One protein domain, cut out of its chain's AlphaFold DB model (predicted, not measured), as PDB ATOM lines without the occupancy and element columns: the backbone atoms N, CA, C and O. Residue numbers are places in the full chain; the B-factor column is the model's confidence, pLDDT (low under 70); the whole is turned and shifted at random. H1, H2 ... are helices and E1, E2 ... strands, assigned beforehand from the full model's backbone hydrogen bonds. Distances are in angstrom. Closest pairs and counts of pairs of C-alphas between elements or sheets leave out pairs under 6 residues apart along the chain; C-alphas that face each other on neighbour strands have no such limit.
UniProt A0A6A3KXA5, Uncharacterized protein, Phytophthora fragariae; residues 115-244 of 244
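This is residues 115 to 244 of the 244 residues of an uncharacterized protein of Phytophthora fragariae (UniProt A0A6A3KXA5). A strongly twisted sheet of six strands, curled like part of a barrel, has the long helix H2 over one face, while the long link of residues 192 to 209 loops over the other. A small head of short helices H1, H3 and H4 and the hairpin E3 and E4 makes one end of the elongated outline. The 130 printed residues hold, in order, H1 E1 H2 E2 H3 E3 E4 H4 E5 E6 H5 E7 E8, a mixed class of five helices and eight strands, with under half of the residues, 62, in named elements. The large sheet runs E2 E1 E5 E6 E7 E8 and is mixed; E3 and E4 form an antiparallel one. The whole is compact, with a radius of gyration of the C-alphas of 15.1 A and spans of 46 by 29 by 25 A.

E2, residues 157 to 159, is an edge strand, parallel to E1, residues 131 to 133, with N 159 and O 132 2.8 A apart. E1 is parallel to E5, residues 188 to 191, with N 189 and O 131 at 2.8 A. E5 is parallel to E6, residues 210 to 213, with N 213 and O 190 at 2.7 A. E6 is parallel to E7, residues 231 to 235, with N 233 and O 212 at 2.9 A. E7 forms an antiparallel hairpin with the other edge strand E8, residues 239 to 243, with N 232 and O 242 at 3.0 A. H2, residues 141 to 153, is on this sheet in two layers, a helix on one face, at a height over the sheet of 7.1 A; it lies over E5 and only just stands up from the sheet, rising 41 degrees. E1, H2 and E2 make a strand-helix-strand unit, two parallel neighbour strands with a helix between, with a right-handed crossover. E6, H5, residues 223 to 227, and E7 make another, also right-handed; H5 only grazes the sheet with residues 225 to 226. H3, residues 161 to 165, touches H4, residues 179 to 182; their closest C-alphas, Leu 164 and Tyr 179, are 5.0 A apart. E3, residues 168 to 170, and E4, residues 175 to 177, are a hairpin, with N 177 and O 168 at 2.8 A. The closest C-alphas of H1, residues 120 to 124, and E3 are Leu 121 and Leu 168, at 6.5 A. Every O i to N i+4 pair is within hydrogen-bond range in H1, H2, H3 and H5; H4 is too short for one.

H1 begins at C-alpha 120, (368.904, 309.632, 174.027), and E8 ends at C-alpha 243, (355.733, 278.989, 179.358). H2 is 18.4 A long, E8 13.2 A, E7 13.1 A and E5 10.2 A.

The C-alphas farthest apart, Gly 174 and Glu 217, are 47.7 A apart. The printed part has no cut, and the long link is E5 to E6. Residues 236 to 244 have pLDDT under 70.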
ATOM      1  N   GLU A 115     373.302 306.149 169.517       95.88
ATOM      2  CA  GLU A 115     374.042 306.361 170.773       95.88
ATOM      3  C   GLU A 115     374.410 307.835 171.034       95.88
ATOM      4  O   GLU A 115     374.483 308.276 172.176       95.88
ATOM      5  N   ASN A 116     374.604 308.620 169.973       94.31
ATOM      6  CA  ASN A 116     375.008 310.026 170.070       94.31
ATOM      7  C   ASN A 116     373.826 311.010 170.034       94.31
ATOM      8  O   ASN A 116     374.042 312.215 169.872       94.31
ATOM      9  N   ASP A 117     372.589 310.522 170.147       94.19
ATOM     10  CA  ASP A 117     371.412 311.383 170.138       94.19
ATOM     11  C   ASP A 117     371.395 312.325 171.355       94.19
ATOM     12  O   ASP A 117     371.568 311.884 172.494       94.19
ATOM     13  N   PRO A 118     371.133 313.632 171.159       93.56
ATOM     14  CA  PRO A 118     371.151 314.606 172.254       93.56
ATOM     15  C   PRO A 118     370.055 314.354 173.301       93.56
ATOM     16  O   PRO A 118     370.179 314.779 174.448       93.56
ATOM     17  N   ASP A 119     368.982 313.669 172.910       92.81
ATOM     18  CA  ASP A 119     367.806 313.319 173.703       92.81
ATOM     19  C   ASP A 119     367.713 311.807 173.987       92.81
ATOM     20  O   ASP A 119     366.633 311.283 174.270       92.81
ATOM     21  N   LEU A 120     368.847 311.094 173.944       95.44
ATOM     22  CA  LEU A 120     368.904 309.632 174.027       95.44
ATOM     23  C   LEU A 120     368.140 309.048 175.225       95.44
ATOM     24  O   LEU A 120     367.351 308.122 175.053       95.44
ATOM     25  N   LEU A 121     368.315 309.597 176.433       96.00
ATOM     26  CA  LEU A 121     367.614 309.093 177.623       96.00
ATOM     27  C   LEU A 121     366.089 309.192 177.465       96.00
ATOM     28  O   LEU A 121     365.366 308.261 177.816       96.00
ATOM     29  N   GLN A 122     365.590 310.298 176.907       93.94
ATOM     30  CA  GLN A 122     364.157 310.496 176.684       93.94
ATOM     31  C   GLN A 122     363.610 309.493 175.666       93.94
ATOM     32  O   GLN A 122     362.534 308.930 175.872       93.94
ATOM     33  N   LYS A 123     364.365 309.233 174.598       93.00
ATOM     34  CA  LYS A 123     364.028 308.229 173.584       93.00
ATOM     35  C   LYS A 123     364.019 306.811 174.160       93.00
ATOM     36  O   LYS A 123     363.069 306.059 173.941       93.00
ATOM     37  N   LEU A 124     365.021 306.451 174.966       94.75
ATOM     38  CA  LEU A 124     365.118 305.123 175.578       94.75
ATOM     39  C   LEU A 124     364.077 304.880 176.676       94.75
ATOM     40  O   LEU A 124     363.731 303.723 176.911       94.75
ATOM     41  N   ARG A 125     363.514 305.928 177.292       93.50
ATOM     42  CA  ARG A 125     362.442 305.856 178.309       93.50
ATOM     43  C   ARG A 125     361.066 305.419 177.791       93.50
ATOM     44  O   ARG A 125     360.142 305.251 178.586       93.50
ATOM     45  N   GLN A 126     360.907 305.208 176.487       89.56
ATOM     46  CA  GLN A 126     359.722 304.521 175.977       89.56
ATOM     47  C   GLN A 126     359.685 303.083 176.510       89.56
ATOM     48  O   GLN A 126     360.638 302.340 176.293       89.56
ATOM     49  N   CYS A 127     358.594 302.724 177.195       87.12
ATOM     50  CA  CYS A 127     358.433 301.465 177.925       87.12
ATOM     51  C   CYS A 127     357.608 300.453 177.114       87.12
ATOM     52  O   CYS A 127     356.376 300.505 177.168       87.12
ATOM     53  N   PRO A 128     358.247 299.570 176.327       93.25
ATOM     54  CA  PRO A 128     357.552 298.463 175.694       93.25
ATOM     55  C   PRO A 128     357.310 297.329 176.696       93.25
ATOM     56  O   PRO A 128     358.059 297.149 177.660       93.25
ATOM     57  N   ASP A 129     356.295 296.511 176.418       95.00
ATOM     58  CA  ASP A 129     356.004 295.304 177.202       95.00
ATOM     59  C   ASP A 129     357.068 294.212 177.008       95.00
ATOM     60  O   ASP A 129     357.173 293.296 177.818       95.00
ATOM     61  N   VAL A 130     357.853 294.298 175.933       97.62
ATOM     62  CA  VAL A 130     358.942 293.383 175.586       97.62
ATOM     63  C   VAL A 130     359.942 294.108 174.693       97.62
ATOM     64  O   VAL A 130     359.544 294.875 173.822       97.62
ATOM     65  N   ASP A 131     361.234 293.863 174.872       97.94
ATOM     66  CA  ASP A 131     362.293 294.336 173.973       97.94
ATOM     67  C   ASP A 131     362.890 293.169 173.174       97.94
ATOM     68  O   ASP A 131     362.773 292.005 173.563       97.94
ATOM     69  N   ILE A 132     363.552 293.460 172.057       98.38
ATOM     70  CA  ILE A 132     364.204 292.449 171.220       98.38
ATOM     71  C   ILE A 132     365.689 292.773 171.154       98.38
ATOM     72  O   ILE A 132     366.065 293.840 170.678       98.38
ATOM     73  N   PHE A 133     366.543 291.855 171.597       98.44
ATOM     74  CA  PHE A 133     367.977 291.993 171.375       98.44
ATOM     75  C   PHE A 133     368.329 291.490 169.977       98.44
ATOM     76  O   PHE A 133     368.057 290.333 169.642       98.44
ATOM     77  N   LEU A 134     368.944 292.356 169.172       97.94
ATOM     78  CA  LEU A 134     369.445 292.003 167.851       97.94
ATOM     79  C   LEU A 134     370.918 292.428 167.748       97.94
ATOM     80  O   LEU A 134     371.206 293.621 167.647       97.94
ATOM     81  N   PRO A 135     371.871 291.482 167.822       96.06
ATOM     82  CA  PRO A 135     373.281 291.823 167.723       96.06
ATOM     83  C   PRO A 135     373.644 292.198 166.284       96.06
ATOM     84  O   PRO A 135     373.091 291.647 165.333       96.06
ATOM     85  N   ILE A 136     374.643 293.074 166.126       93.75
ATOM     86  CA  ILE A 136     375.056 293.671 164.838       93.75
ATOM     87  C   ILE A 136     375.265 292.611 163.740       93.75
ATOM     88  O   ILE A 136     374.907 292.820 162.582       93.75
ATOM     89  N   GLY A 137     375.822 291.447 164.096       92.69
ATOM     90  CA  GLY A 137     376.089 290.351 163.158       92.69
ATOM     91  C   GLY A 137     374.847 289.613 162.638       92.69
ATOM     92  O   GLY A 137     374.980 288.780 161.744       92.69
ATOM     93  N   LEU A 138     373.661 289.898 163.179       94.38
ATOM     94  CA  LEU A 138     372.416 289.185 162.889       94.38
ATOM     95  C   LEU A 138     371.453 289.968 161.981       94.38
ATOM     96  O   LEU A 138     370.389 289.460 161.650       94.38
ATOM     97  N   HIS A 139     371.827 291.160 161.509       95.38
ATOM     98  CA  HIS A 139     371.003 292.017 160.638       95.38
ATOM     99  C   HIS A 139     370.937 291.543 159.165       95.38
ATOM    100  O   HIS A 139     371.069 292.316 158.218       95.38
ATOM    101  N   GLY A 140     370.762 290.239 158.949       92.62
ATOM    102  CA  GLY A 140     370.502 289.652 157.632       92.62
ATOM    103  C   GLY A 140     369.006 289.582 157.319       92.62
ATOM    104  O   GLY A 140     368.176 289.660 158.219       92.62
ATOM    105  N   ASN A 141     368.656 289.349 156.047       89.94
ATOM    106  CA  ASN A 141     367.257 289.332 155.592       89.94
ATOM    107  C   ASN A 141     366.335 288.450 156.450       89.94
ATOM    108  O   ASN A 141     365.254 288.907 156.798       89.94
ATOM    109  N   GLY A 142     366.768 287.232 156.805       89.56
ATOM    110  CA  GLY A 142     365.943 286.282 157.561       89.56
ATOM    111  C   GLY A 142     365.660 286.728 158.998       89.56
ATOM    112  O   GLY A 142     364.508 286.831 159.398       89.56
ATOM    113  N   TYR A 143     366.694 287.059 159.775       93.56
ATOM    114  CA  TYR A 143     366.484 287.506 161.155       93.56
ATOM    115  C   TYR A 143     365.840 288.886 161.236       93.56
ATOM    116  O   TYR A 143     365.028 289.100 162.129       93.56
ATOM    117  N   CYS A 144     366.136 289.797 160.304       96.19
ATOM    118  CA  CYS A 144     365.412 291.062 160.228       96.19
ATOM    119  C   CYS A 144     363.928 290.847 159.919       96.19
ATOM    120  O   CYS A 144     363.112 291.534 160.518       96.19
ATOM    121  N   GLU A 145     363.554 289.899 159.051       93.88
ATOM    122  CA  GLU A 145     362.146 289.567 158.774       93.88
ATOM    123  C   GLU A 145     361.406 289.141 160.048       93.88
ATOM    124  O   GLU A 145     360.360 289.705 160.377       93.88
ATOM    125  N   ASP A 146     361.971 288.199 160.807       92.81
ATOM    126  CA  ASP A 146     361.358 287.753 162.058       92.81
ATOM    127  C   ASP A 146     361.361 288.879 163.111       92.81
ATOM    128  O   ASP A 146     360.337 289.156 163.739       92.81
ATOM    129  N   ALA A 147     362.488 289.575 163.292       95.94
ATOM    130  CA  ALA A 147     362.650 290.617 164.304       95.94
ATOM    131  C   ALA A 147     361.689 291.790 164.114       95.94
ATOM    132  O   ALA A 147     361.068 292.229 165.083       95.94
ATOM    133  N   VAL A 148     361.507 292.278 162.887       96.25
ATOM    134  CA  VAL A 148     360.610 293.417 162.641       96.25
ATOM    135  C   VAL A 148     359.141 293.039 162.776       96.25
ATOM    136  O   VAL A 148     358.337 293.877 163.187       96.25
ATOM    137  N   ALA A 149     358.785 291.777 162.515       94.19
ATOM    138  CA  ALA A 149     357.449 291.275 162.802       94.19
ATOM    139  C   ALA A 149     357.170 291.310 164.314       94.19
ATOM    140  O   ALA A 149     356.130 291.824 164.737       94.19
ATOM    141  N   TYR A 150     358.117 290.845 165.139       95.12
ATOM    142  CA  TYR A 150     358.016 290.971 166.597       95.12
ATOM    143  C   TYR A 150     357.945 292.428 167.039       95.12
ATOM    144  O   TYR A 150     357.065 292.768 167.830       95.12
ATOM    145  N   ALA A 151     358.814 293.287 166.502       96.31
ATOM    146  CA  ALA A 151     358.823 294.707 166.825       96.31
ATOM    147  C   ALA A 151     357.443 295.326 166.573       96.31
ATOM    148  O   ALA A 151     356.819 295.827 167.507       96.31
ATOM    149  N   LYS A 152     356.914 295.203 165.349       94.75
ATOM    150  CA  LYS A 152     355.610 295.759 164.959       94.75
ATOM    151  C   LYS A 152     354.470 295.253 165.841       94.75
ATOM    152  O   LYS A 152     353.769 296.048 166.464       94.75
ATOM    153  N   TYR A 153     354.257 293.938 165.882       93.31
ATOM    154  CA  TYR A 153     353.039 293.377 166.476       93.31
ATOM    155  C   TYR A 153     353.059 293.358 168.005       93.31
ATOM    156  O   TYR A 153     351.992 293.384 168.619       93.31
ATOM    157  N   LEU A 154     354.243 293.358 168.624       94.44
ATOM    158  CA  LEU A 154     354.389 293.460 170.080       94.44
ATOM    159  C   LEU A 154     354.625 294.897 170.558       94.44
ATOM    160  O   LEU A 154     354.835 295.098 171.750       94.44
ATOM    161  N   LYS A 155     354.592 295.890 169.655       95.19
ATOM    162  CA  LYS A 155     354.909 297.295 169.963       95.19
ATOM    163  C   LYS A 155     356.243 297.433 170.704       95.19
ATOM    164  O   LYS A 155     356.356 298.105 171.728       95.19
ATOM    165  N   SER A 156     357.240 296.743 170.173       96.38
ATOM    166  CA  SER A 156     358.566 296.560 170.746       96.38
ATOM    167  C   SER A 156     359.612 297.366 169.959       96.38
ATOM    168  O   SER A 156     359.279 298.197 169.112       96.38
ATOM    169  N   ARG A 157     360.893 297.175 170.256       97.31
ATOM    170  CA  ARG A 157     362.014 297.788 169.539       97.31
ATOM    171  C   ARG A 157     363.188 296.821 169.477       97.31
ATOM    172  O   ARG A 157     363.377 296.000 170.376       97.31
ATOM    173  N   LEU A 158     363.970 296.942 168.411       98.06
ATOM    174  CA  LEU A 158     365.226 296.219 168.255       98.06
ATOM    175  C   LEU A 158     366.320 296.983 168.996       98.06
ATOM    176  O   LEU A 158     366.462 298.191 168.803       98.06
ATOM    177  N   LEU A 159     367.065 296.288 169.847       98.12
ATOM    178  CA  LEU A 159     368.141 296.841 170.659       98.12
ATOM    179  C   LEU A 159     369.487 296.227 170.248       98.12
ATOM    180  O   LEU A 159     369.654 295.009 170.382       98.12
ATOM    181  N   PRO A 160     370.461 297.045 169.814       97.44
ATOM    182  CA  PRO A 160     371.856 296.641 169.719       97.44
ATOM    183  C   PRO A 160     372.502 296.633 171.114       97.44
ATOM    184  O   PRO A 160     371.962 297.176 172.081       97.44
ATOM    185  N   LEU A 161     373.701 296.057 171.220       97.06
ATOM    186  CA  LEU A 161     374.398 295.903 172.503       97.06
ATOM    187  C   LEU A 161     374.647 297.236 173.226       97.06
ATOM    188  O   LEU A 161     374.412 297.317 174.430       97.06
ATOM    189  N   TRP A 162     375.042 298.295 172.506       97.25
ATOM    190  CA  TRP A 162     375.326 299.596 173.127       97.25
ATOM    191  C   TRP A 162     374.118 300.157 173.886       97.25
ATOM    192  O   TRP A 162     374.287 300.783 174.929       97.25
ATOM    193  N   ALA A 163     372.893 299.886 173.424       97.44
ATOM    194  CA  ALA A 163     371.679 300.383 174.066       97.44
ATOM    195  C   ALA A 163     371.457 299.755 175.448       97.44
ATOM    196  O   ALA A 163     370.774 300.342 176.285       97.44
ATOM    197  N   LEU A 164     372.051 298.582 175.698       97.19
ATOM    198  CA  LEU A 164     372.026 297.905 176.993       97.19
ATOM    199  C   LEU A 164     373.141 298.385 177.934       97.19
ATOM    200  O   LEU A 164     373.013 298.255 179.151       97.19
ATOM    201  N   GLU A 165     374.238 298.901 177.377       95.88
ATOM    202  CA  GLU A 165     375.479 299.204 178.102       95.88
ATOM    203  C   GLU A 165     375.691 300.698 178.366       95.88
ATOM    204  O   GLU A 165     376.404 301.059 179.309       95.88
ATOM    205  N   VAL A 166     375.080 301.562 177.553       97.06
ATOM    206  CA  VAL A 166     375.204 303.012 177.687       97.06
ATOM    207  C   VAL A 166     374.720 303.463 179.064       97.06
ATOM    208  O   VAL A 166     373.661 303.062 179.550       97.06
ATOM    209  N   LYS A 167     375.518 304.323 179.696       96.81
ATOM    210  CA  LYS A 167     375.180 304.961 180.966       96.81
ATOM    211  C   LYS A 167     374.809 306.405 180.723       96.81
ATOM    212  O   LYS A 167     375.571 307.151 180.112       96.81
ATOM    213  N   LEU A 168     373.651 306.797 181.227       96.62
ATOM    214  CA  LEU A 168     373.094 308.127 181.031       96.62
ATOM    215  C   LEU A 168     372.776 308.724 182.392       96.62
ATOM    216  O   LEU A 168     372.167 308.071 183.234       96.62
ATOM    217  N   PHE A 169     373.189 309.966 182.632       97.00
ATOM    218  CA  PHE A 169     372.802 310.652 183.858       97.00
ATOM    219  C   PHE A 169     371.313 310.991 183.807       97.00
ATOM    220  O   PHE A 169     370.866 311.722 182.922       97.00
ATOM    221  N   ASP A 170     370.562 310.480 184.774       96.69
ATOM    222  CA  ASP A 170     369.144 310.749 184.905       96.69
ATOM    223  C   ASP A 170     368.913 311.803 186.004       96.69
ATOM    224  O   ASP A 170     369.138 311.529 187.189       96.69
ATOM    225  N   PRO A 171     368.460 313.019 185.642       94.88
ATOM    226  CA  PRO A 171     368.249 314.092 186.606       94.88
ATOM    227  C   PRO A 171     367.068 313.841 187.556       94.88
ATOM    228  O   PRO A 171     367.015 314.475 188.608       94.88
ATOM    229  N   GLU A 172     366.131 312.948 187.222       93.62
ATOM    230  CA  GLU A 172     364.972 312.635 188.070       93.62
ATOM    231  C   GLU A 172     365.362 311.743 189.248       93.62
ATOM    232  O   GLU A 172     364.864 311.932 190.358       93.62
ATOM    233  N   VAL A 173     366.288 310.804 189.029       94.25
ATOM    234  CA  VAL A 173     366.807 309.916 190.085       94.25
ATOM    235  C   VAL A 173     368.166 310.354 190.639       94.25
ATOM    236  O   VAL A 173     368.623 309.817 191.651       94.25
ATOM    237  N   GLY A 174     368.823 311.327 190.004       96.69
ATOM    238  CA  GLY A 174     370.058 311.956 190.478       96.69
ATOM    239  C   GLY A 174     371.318 311.095 190.355       96.69
ATOM    240  O   GLY A 174     372.280 311.329 191.087       96.69
ATOM    241  N   HIS A 175     371.328 310.094 189.476       96.75
ATOM    242  CA  HIS A 175     372.483 309.224 189.233       96.75
ATOM    243  C   HIS A 175     372.483 308.662 187.804       96.75
ATOM    244  O   HIS A 175     371.537 308.858 187.046       96.75
ATOM    245  N   GLU A 176     373.574 307.993 187.425       97.44
ATOM    246  CA  GLU A 176     373.663 307.288 186.144       97.44
ATOM    247  C   GLU A 176     372.745 306.065 186.126       97.44
ATOM    248  O   GLU A 176     372.817 305.219 187.019       97.44
ATOM    249  N   VAL A 177     371.940 305.955 185.076       97.12
ATOM    250  CA  VAL A 177     371.088 304.806 184.786       97.12
ATOM    251  C   VAL A 177     371.541 304.135 183.495       97.12
ATOM    252  O   VAL A 177     372.024 304.789 182.569       97.12
ATOM    253  N   ASP A 178     371.379 302.821 183.446       96.38
ATOM    254  CA  ASP A 178     371.501 302.003 182.243       96.38
ATOM    255  C   ASP A 178     370.138 301.387 181.875       96.38
ATOM    256  O   ASP A 178     369.124 301.592 182.551       96.38
ATOM    257  N   TYR A 179     370.099 300.608 180.795       96.69
ATOM    258  CA  TYR A 179     368.884 299.917 180.363       96.69
ATOM    259  C   TYR A 179     368.259 299.044 181.463       96.69
ATOM    260  O   TYR A 179     367.036 298.991 181.593       96.69
ATOM    261  N   TYR A 180     369.073 298.372 182.278       96.44
ATOM    262  CA  TYR A 180     368.590 297.473 183.326       96.44
ATOM    263  C   TYR A 180     368.013 298.232 184.523       96.44
ATOM    264  O   TYR A 180     367.168 297.689 185.234       96.44
ATOM    265  N   ASN A 181     368.420 299.488 184.733       95.44
ATOM    266  CA  ASN A 181     367.752 300.391 185.669       95.44
ATOM    267  C   ASN A 181     366.383 300.848 185.149       95.44
ATOM    268  O   ASN A 181     365.437 300.913 185.930       95.44
ATOM    269  N   LEU A 182     366.278 301.150 183.849       95.12
ATOM    270  CA  LEU A 182     365.029 301.601 183.225       95.12
ATOM    271  C   LEU A 182     363.999 300.466 183.105       95.12
ATOM    272  O   LEU A 182     362.818 300.671 183.380       95.12
ATOM    273  N   TYR A 183     364.449 299.264 182.735       96.12
ATOM    274  CA  TYR A 183     363.597 298.115 182.404       96.12
ATOM    275  C   TYR A 183     364.035 296.830 183.116       96.12
ATOM    276  O   TYR A 183     364.410 295.844 182.464       96.12
ATOM    277  N   PRO A 184     363.974 296.790 184.460       95.81
ATOM    278  CA  PRO A 184     364.454 295.646 185.230       95.81
ATOM    279  C   PRO A 184     363.608 294.382 185.034       95.81
ATOM    280  O   PRO A 184     364.108 293.280 185.232       95.81
ATOM    281  N   THR A 185     362.337 294.524 184.645       96.62
ATOM    282  CA  THR A 185     361.376 293.412 184.542       96.62
ATOM    283  C   THR A 185     360.863 293.164 183.128       96.62
ATOM    284  O   THR A 185     360.226 292.141 182.902       96.62
ATOM    285  N   THR A 186     361.110 294.074 182.182       97.19
ATOM    286  CA  THR A 186     360.671 293.912 180.788       97.19
ATOM    287  C   THR A 186     361.342 292.673 180.187       97.19
ATOM    288  O   THR A 186     362.574 292.609 180.194       97.19
ATOM    289  N   PRO A 187     360.597 291.679 179.685       97.69
ATOM    290  CA  PRO A 187     361.168 290.541 178.981       97.69
ATOM    291  C   PRO A 187     362.002 290.964 177.774       97.69
ATOM    292  O   PRO A 187     361.739 291.995 177.151       97.69
ATOM    293  N   MET A 188     362.976 290.135 177.413       98.12
ATOM    294  CA  MET A 188     363.766 290.333 176.200       98.12
ATOM    295  C   MET A 188     363.736 289.090 175.322       98.12
ATOM    296  O   MET A 188     363.974 287.979 175.801       98.12
ATOM    297  N   ILE A 189     363.462 289.293 174.038       98.19
ATOM    298  CA  ILE A 189     363.490 288.247 173.020       98.19
ATOM    299  C   ILE A 189     364.907 288.123 172.466       98.19
ATOM    300  O   ILE A 189     365.524 289.118 172.086       98.19
ATOM    301  N   PHE A 190     365.380 286.884 172.377       97.56
ATOM    302  CA  PHE A 190     366.650 286.507 171.768       97.56
ATOM    303  C   PHE A 190     366.436 285.502 170.642       97.56
ATOM    304  O   PHE A 190     365.649 284.568 170.791       97.56
ATOM    305  N   PHE A 191     367.178 285.633 169.546       95.12
ATOM    306  CA  PHE A 191     367.108 284.703 168.418       95.12
ATOM    307  C   PHE A 191     368.149 283.592 168.532       95.12
ATOM    308  O   PHE A 191     369.339 283.852 168.724       95.12
ATOM    309  N   GLN A 192     367.708 282.342 168.372       93.06
ATOM    310  CA  GLN A 192     368.550 281.148 168.462       93.06
ATOM    311  C   GLN A 192     369.475 281.184 169.687       93.06
ATOM    312  O   GLN A 192     369.001 281.285 170.813       93.06
ATOM    313  N   HIS A 193     370.784 281.074 169.475       93.06
ATOM    314  CA  HIS A 193     371.826 281.109 170.494       93.06
ATOM    315  C   HIS A 193     372.627 282.427 170.457       93.06
ATOM    316  O   HIS A 193     373.620 282.565 171.173       93.06
ATOM    317  N   TYR A 194     372.212 283.402 169.635       94.50
ATOM    318  CA  TYR A 194     372.910 284.674 169.414       94.50
ATOM    319  C   TYR A 194     372.580 285.686 170.514       94.50
ATOM    320  O   TYR A 194     371.861 286.660 170.305       94.50
ATOM    321  N   TRP A 195     373.034 285.398 171.733       94.56
ATOM    322  CA  TRP A 195     372.696 286.194 172.920       94.56
ATOM    323  C   TRP A 195     373.824 287.129 173.354       94.56
ATOM    324  O   TRP A 195     373.631 287.895 174.289       94.56
ATOM    325  N   ASP A 196     375.015 287.005 172.759       94.75
ATOM    326  CA  ASP A 196     376.228 287.783 173.063       94.75
ATOM    327  C   ASP A 196     376.546 287.904 174.565       94.75
ATOM    328  O   ASP A 196     377.083 288.894 175.051       94.75
ATOM    329  N   GLY A 197     376.197 286.867 175.332       95.12
ATOM    330  CA  GLY A 197     376.392 286.840 176.779       95.12
ATOM    331  C   GLY A 197     375.477 287.781 177.570       95.12
ATOM    332  O   GLY A 197     375.615 287.826 178.790       95.12
ATOM    333  N   VAL A 198     374.515 288.462 176.937       97.06
ATOM    334  CA  VAL A 198     373.628 289.451 177.575       97.06
ATOM    335  C   VAL A 198     372.907 288.873 178.806       97.06
ATOM    336  O   VAL A 198     373.108 289.417 179.893       97.06
ATOM    337  N   PRO A 199     372.203 287.719 178.743       96.44
ATOM    338  CA  PRO A 199     371.579 287.124 179.935       96.44
ATOM    339  C   PRO A 199     372.568 286.554 180.960       96.44
ATOM    340  O   PRO A 199     372.171 286.110 182.031       96.44
ATOM    341  N   SER A 200     373.853 286.463 180.611       95.06
ATOM    342  CA  SER A 200     374.918 285.981 181.506       95.06
ATOM    343  C   SER A 200     375.719 287.136 182.119       95.06
ATOM    344  O   SER A 200     376.624 286.896 182.919       95.06
ATOM    345  N   SER A 201     375.406 288.379 181.742       95.31
ATOM    346  CA  SER A 201     376.023 289.579 182.291       95.31
ATOM    347  C   SER A 201     375.668 289.735 183.771       95.31
ATOM    348  O   SER A 201     374.502 289.585 184.130       95.31
ATOM    349  N   PRO A 202     376.612 290.151 184.636       95.25
ATOM    350  CA  PRO A 202     376.308 290.502 186.024       95.25
ATOM    351  C   PRO A 202     375.300 291.649 186.183       95.25
ATOM    352  O   PRO A 202     374.847 291.904 187.296       95.25
ATOM    353  N   ARG A 203     374.992 292.396 185.110       95.31
ATOM    354  CA  ARG A 203     373.954 293.439 185.128       95.31
ATOM    355  C   ARG A 203     372.570 292.942 184.749       95.31
ATOM    356  O   ARG A 203     371.624 293.692 184.966       95.31
ATOM    357  N   TRP A 204     372.443 291.711 184.257       97.25
ATOM    358  CA  TRP A 204     371.142 291.099 184.023       97.25
ATOM    359  C   TRP A 204     370.403 290.913 185.360       97.25
ATOM    360  O   TRP A 204     370.928 290.230 186.240       97.25
ATOM    361  N   PRO A 205     369.216 291.511 185.558       96.94
ATOM    362  CA  PRO A 205     368.468 291.342 186.801       96.94
ATOM    363  C   PRO A 205     367.972 289.901 186.979       96.94
ATOM    364  O   PRO A 205     367.453 289.306 186.038       96.94
ATOM    365  N   ASP A 206     368.033 289.377 188.208       93.62
ATOM    366  CA  ASP A 206     367.667 287.984 188.533       93.62
ATOM    367  C   ASP A 206     366.243 287.587 188.104       93.62
ATOM    368  O   ASP A 206     365.971 286.418 187.850       93.62
ATOM    369  N   GLN A 207     365.322 288.552 188.068       93.31
ATOM    370  CA  GLN A 207     363.909 288.339 187.738       93.31
ATOM    371  C   GLN A 207     363.550 288.800 186.317       93.31
ATOM    372  O   GLN A 207     362.371 288.795 185.964       93.31
ATOM    373  N   LYS A 208     364.523 289.250 185.510       97.12
ATOM    374  CA  LYS A 208     364.261 289.724 184.146       97.12
ATOM    375  C   LYS A 208     364.048 288.523 183.214       97.12
ATOM    376  O   LYS A 208     364.993 287.745 183.044       97.12
ATOM    377  N   PRO A 209     362.868 288.377 182.579       97.75
ATOM    378  CA  PRO A 209     362.576 287.191 181.782       97.75
ATOM    379  C   PRO A 209     363.358 287.132 180.464       97.75
ATOM    380  O   PRO A 209     363.527 288.143 179.775       97.75
ATOM    381  N   VAL A 210     363.775 285.925 180.084       98.12
ATOM    382  CA  VAL A 210     364.466 285.606 178.828       98.12
ATOM    383  C   VAL A 210     363.519 284.829 177.919       98.12
ATOM    384  O   VAL A 210     363.081 283.724 178.254       98.12
ATOM    385  N   TYR A 211     363.195 285.397 176.758       97.81
ATOM    386  CA  TYR A 211     362.319 284.781 175.759       97.81
ATOM    387  C   TYR A 211     363.148 284.278 174.577       97.81
ATOM    388  O   TYR A 211     363.972 285.007 174.025       97.81
ATOM    389  N   LEU A 212     362.919 283.031 174.166       96.44
ATOM    390  CA  LEU A 212     363.657 282.387 173.082       96.44
ATOM    391  C   LEU A 212     362.852 282.338 171.783       96.44
ATOM    392  O   LEU A 212     361.777 281.743 171.725       96.44
ATOM    393  N   MET A 213     363.449 282.952 170.770       93.88
ATOM    394  CA  MET A 213     363.278 282.899 169.320       93.88
ATOM    395  C   MET A 213     363.886 281.695 168.575       93.88
ATOM    396  O   MET A 213     364.920 281.929 167.949       93.88
ATOM    397  N   PRO A 214     363.389 280.438 168.598       91.44
ATOM    398  CA  PRO A 214     364.045 279.364 167.865       91.44
ATOM    399  C   PRO A 214     363.827 279.485 166.346       91.44
ATOM    400  O   PRO A 214     362.699 279.467 165.858       91.44
ATOM    401  N   ASN A 215     364.914 279.490 165.586       86.56
ATOM    402  CA  ASN A 215     364.922 279.166 164.168       86.56
ATOM    403  C   ASN A 215     364.915 277.637 164.009       86.56
ATOM    404  O   ASN A 215     365.928 276.961 164.184       86.56
ATOM    405  N   ILE A 216     363.744 277.097 163.674       76.56
ATOM    406  CA  ILE A 216     363.521 275.654 163.503       76.56
ATOM    407  C   ILE A 216     364.136 275.082 162.218       76.56
ATOM    408  O   ILE A 216     364.235 273.864 162.085       76.56
ATOM    409  N   GLU A 217     364.546 275.935 161.278       76.31
ATOM    410  CA  GLU A 217     365.211 275.525 160.037       76.31
ATOM    411  C   GLU A 217     366.694 275.208 160.275       76.31
ATOM    412  O   GLU A 217     367.310 274.486 159.490       76.31
ATOM    413  N   MET A 218     367.260 275.697 161.385       76.19
ATOM    414  CA  MET A 218     368.655 275.491 161.768       76.19
ATOM    415  C   MET A 218     368.756 274.731 163.093       76.19
ATOM    416  O   MET A 218     368.412 275.229 164.166       76.19
ATOM    417  N   VAL A 219     369.269 273.501 163.027       76.31
ATOM    418  CA  VAL A 219     369.421 272.599 164.182       76.31
ATOM    419  C   VAL A 219     370.674 272.963 164.991       76.31
ATOM    420  O   VAL A 219     371.646 272.214 165.036       76.31
ATOM    421  N   GLU A 220     370.663 274.144 165.605       86.56
ATOM    422  CA  GLU A 220     371.797 274.689 166.373       86.56
ATOM    423  C   GLU A 220     371.522 274.763 167.881       86.56
ATOM    424  O   GLU A 220     372.452 274.821 168.686       86.56
ATOM    425  N   LEU A 221     370.249 274.739 168.284       91.06
ATOM    426  CA  LEU A 221     369.860 274.787 169.690       91.06
ATOM    427  C   LEU A 221     370.025 273.429 170.375       91.06
ATOM    428  O   LEU A 221     369.620 272.383 169.867       91.06
ATOM    429  N   THR A 222     370.562 273.470 171.590       91.12
ATOM    430  CA  THR A 222     370.687 272.316 172.492       91.12
ATOM    431  C   THR A 222     369.635 272.377 173.608       91.12
ATOM    432  O   THR A 222     369.085 273.454 173.863       91.12
ATOM    433  N   PRO A 223     369.354 271.272 174.329       92.56
ATOM    434  CA  PRO A 223     368.439 271.278 175.475       92.56
ATOM    435  C   PRO A 223     368.747 272.367 176.510       92.56
ATOM    436  O   PRO A 223     367.829 272.983 177.047       92.56
ATOM    437  N   GLU A 224     370.028 272.662 176.738       92.19
ATOM    438  CA  GLU A 224     370.482 273.689 177.677       92.19
ATOM    439  C   GLU A 224     369.969 275.082 177.304       92.19
ATOM    440  O   GLU A 224     369.633 275.859 178.196       92.19
ATOM    441  N   HIS A 225     369.840 275.396 176.012       93.44
ATOM    442  CA  HIS A 225     369.265 276.667 175.573       93.44
ATOM    443  C   HIS A 225     367.793 276.774 175.987       93.44
ATOM    444  O   HIS A 225     367.390 277.772 176.573       93.44
ATOM    445  N   TYR A 226     367.009 275.713 175.790       93.19
ATOM    446  CA  TYR A 226     365.596 275.668 176.191       93.19
ATOM    447  C   TYR A 226     365.391 275.622 177.710       93.19
ATOM    448  O   TYR A 226     364.293 275.886 178.204       93.19
ATOM    449  N   TRP A 227     366.406 275.216 178.471       94.00
ATOM    450  CA  TRP A 227     366.350 275.146 179.932       94.00
ATOM    451  C   TRP A 227     366.664 276.459 180.632       94.00
ATOM    452  O   TRP A 227     366.279 276.618 181.785       94.00
ATOM    453  N   ARG A 228     367.325 277.387 179.941       92.88
ATOM    454  CA  ARG A 228     367.764 278.676 180.486       92.88
ATOM    455  C   ARG A 228     366.797 279.829 180.222       92.88
ATOM    456  O   ARG A 228     367.144 280.965 180.516       92.88
ATOM    457  N   VAL A 229     365.635 279.547 179.639       96.31
ATOM    458  CA  VAL A 229     364.675 280.564 179.196       96.31
ATOM    459  C   VAL A 229     363.314 280.339 179.835       96.31
ATOM    460  O   VAL A 229     362.922 279.198 180.100       96.31
ATOM    461  N   ASP A 230     362.597 281.431 180.064       97.19
ATOM    462  CA  ASP A 230     361.288 281.433 180.720       97.19
ATOM    463  C   ASP A 230     360.164 281.099 179.737       97.19
ATOM    464  O   ASP A 230     359.159 280.475 180.091       97.19
ATOM    465  N   VAL A 231     360.343 281.510 178.480       96.31
ATOM    466  CA  VAL A 231     359.370 281.333 177.402       96.31
ATOM    467  C   VAL A 231     360.082 280.928 176.121       96.31
ATOM    468  O   VAL A 231     361.103 281.505 175.749       96.31
ATOM    469  N   VAL A 232     359.496 279.970 175.408       94.31
ATOM    470  CA  VAL A 232     359.866 279.650 174.025       94.31
ATOM    471  C   VAL A 232     358.735 280.122 173.125       94.31
ATOM    472  O   VAL A 232     357.585 279.700 173.277       94.31
ATOM    473  N   LEU A 233     359.056 281.015 172.198       91.31
ATOM    474  CA  LEU A 233     358.119 281.474 171.185       91.31
ATOM    475  C   LEU A 233     358.112 280.458 170.039       91.31
ATOM    476  O   LEU A 233     359.156 279.955 169.632       91.31
ATOM    477  N   CYS A 234     356.941 280.143 169.497       82.69
ATOM    478  CA  CYS A 234     356.835 279.246 168.346       82.69
ATOM    479  C   CYS A 234     356.196 279.965 167.161       82.69
ATOM    480  O   CYS A 234     355.096 280.514 167.279       82.69
ATOM    481  N   LYS A 235     356.856 279.891 165.998       73.44
ATOM    482  CA  LYS A 235     356.277 280.270 164.705       73.44
ATOM    483  C   LYS A 235     355.316 279.162 164.270       73.44
ATOM    484  O   LYS A 235     355.710 278.179 163.651       73.44
ATOM    485  N   ILE A 236     354.054 279.278 164.668       66.50
ATOM    486  CA  ILE A 236     352.958 278.521 164.052       66.50
ATOM    487  C   ILE A 236     352.205 279.477 163.112       66.50
ATOM    488  O   ILE A 236     352.585 280.636 162.977       66.50
ATOM    489  N   LYS A 237     351.112 279.052 162.462       56.94
ATOM    490  CA  LYS A 237     350.257 279.978 161.676       56.94
ATOM    491  C   LYS A 237     349.729 281.183 162.495       56.94
ATOM    492  O   LYS A 237     349.110 282.080 161.938       56.94
ATOM    493  N   ARG A 238     349.944 281.180 163.815       50.44
ATOM    494  CA  ARG A 238     349.731 282.262 164.781       50.44
ATOM    495  C   ARG A 238     350.952 282.366 165.696       50.44
ATOM    496  O   ARG A 238     351.741 281.432 165.776       50.44
ATOM    497  N   LEU A 239     351.101 283.459 166.431       48.41
ATOM    498  CA  LEU A 239     352.118 283.510 167.474       48.41
ATOM    499  C   LEU A 239     351.655 282.701 168.696       48.41
ATOM    500  O   LEU A 239     350.607 282.994 169.267       48.41
ATOM    501  N   GLY A 240     352.407 281.661 169.063       46.78
ATOM    502  CA  GLY A 240     352.149 280.838 170.245       46.78
ATOM    503  C   GLY A 240     353.209 281.062 171.321       46.78
ATOM    504  O   GLY A 240     354.402 281.040 171.018       46.78
ATOM    505  N   PHE A 241     352.775 281.245 172.569       48.22
ATOM    506  CA  PHE A 241     353.648 281.330 173.740       48.22
ATOM    507  C   PHE A 241     353.649 279.988 174.480       48.22
ATOM    508  O   PHE A 241     352.583 279.482 174.836       48.22
ATOM    509  N   PHE A 242     354.830 279.425 174.735       43.25
ATOM    510  CA  PHE A 242     355.004 278.299 175.653       43.25
ATOM    511  C   PHE A 242     355.762 278.782 176.889       43.25
ATOM    512  O   PHE A 242     356.900 279.231 176.775       43.25
ATOM    513  N   SER A 243     355.127 278.693 178.055       39.06
ATOM    514  CA  SER A 243     355.733 278.989 179.358       39.06
ATOM    515  C   SER A 243     355.771 277.712 180.204       39.06
ATOM    516  O   SER A 243     354.997 276.785 179.943       39.06
ATOM    517  N   ARG A 244     356.709 277.633 181.153       43.19
ATOM    518  CA  ARG A 244     356.846 276.501 182.083       43.19
ATOM    519  C   ARG A 244     355.935 276.630 183.292       43.19
ATOM    520  O   ARG A 244     355.789 277.761 183.798       43.19
TER     521      ARG A 244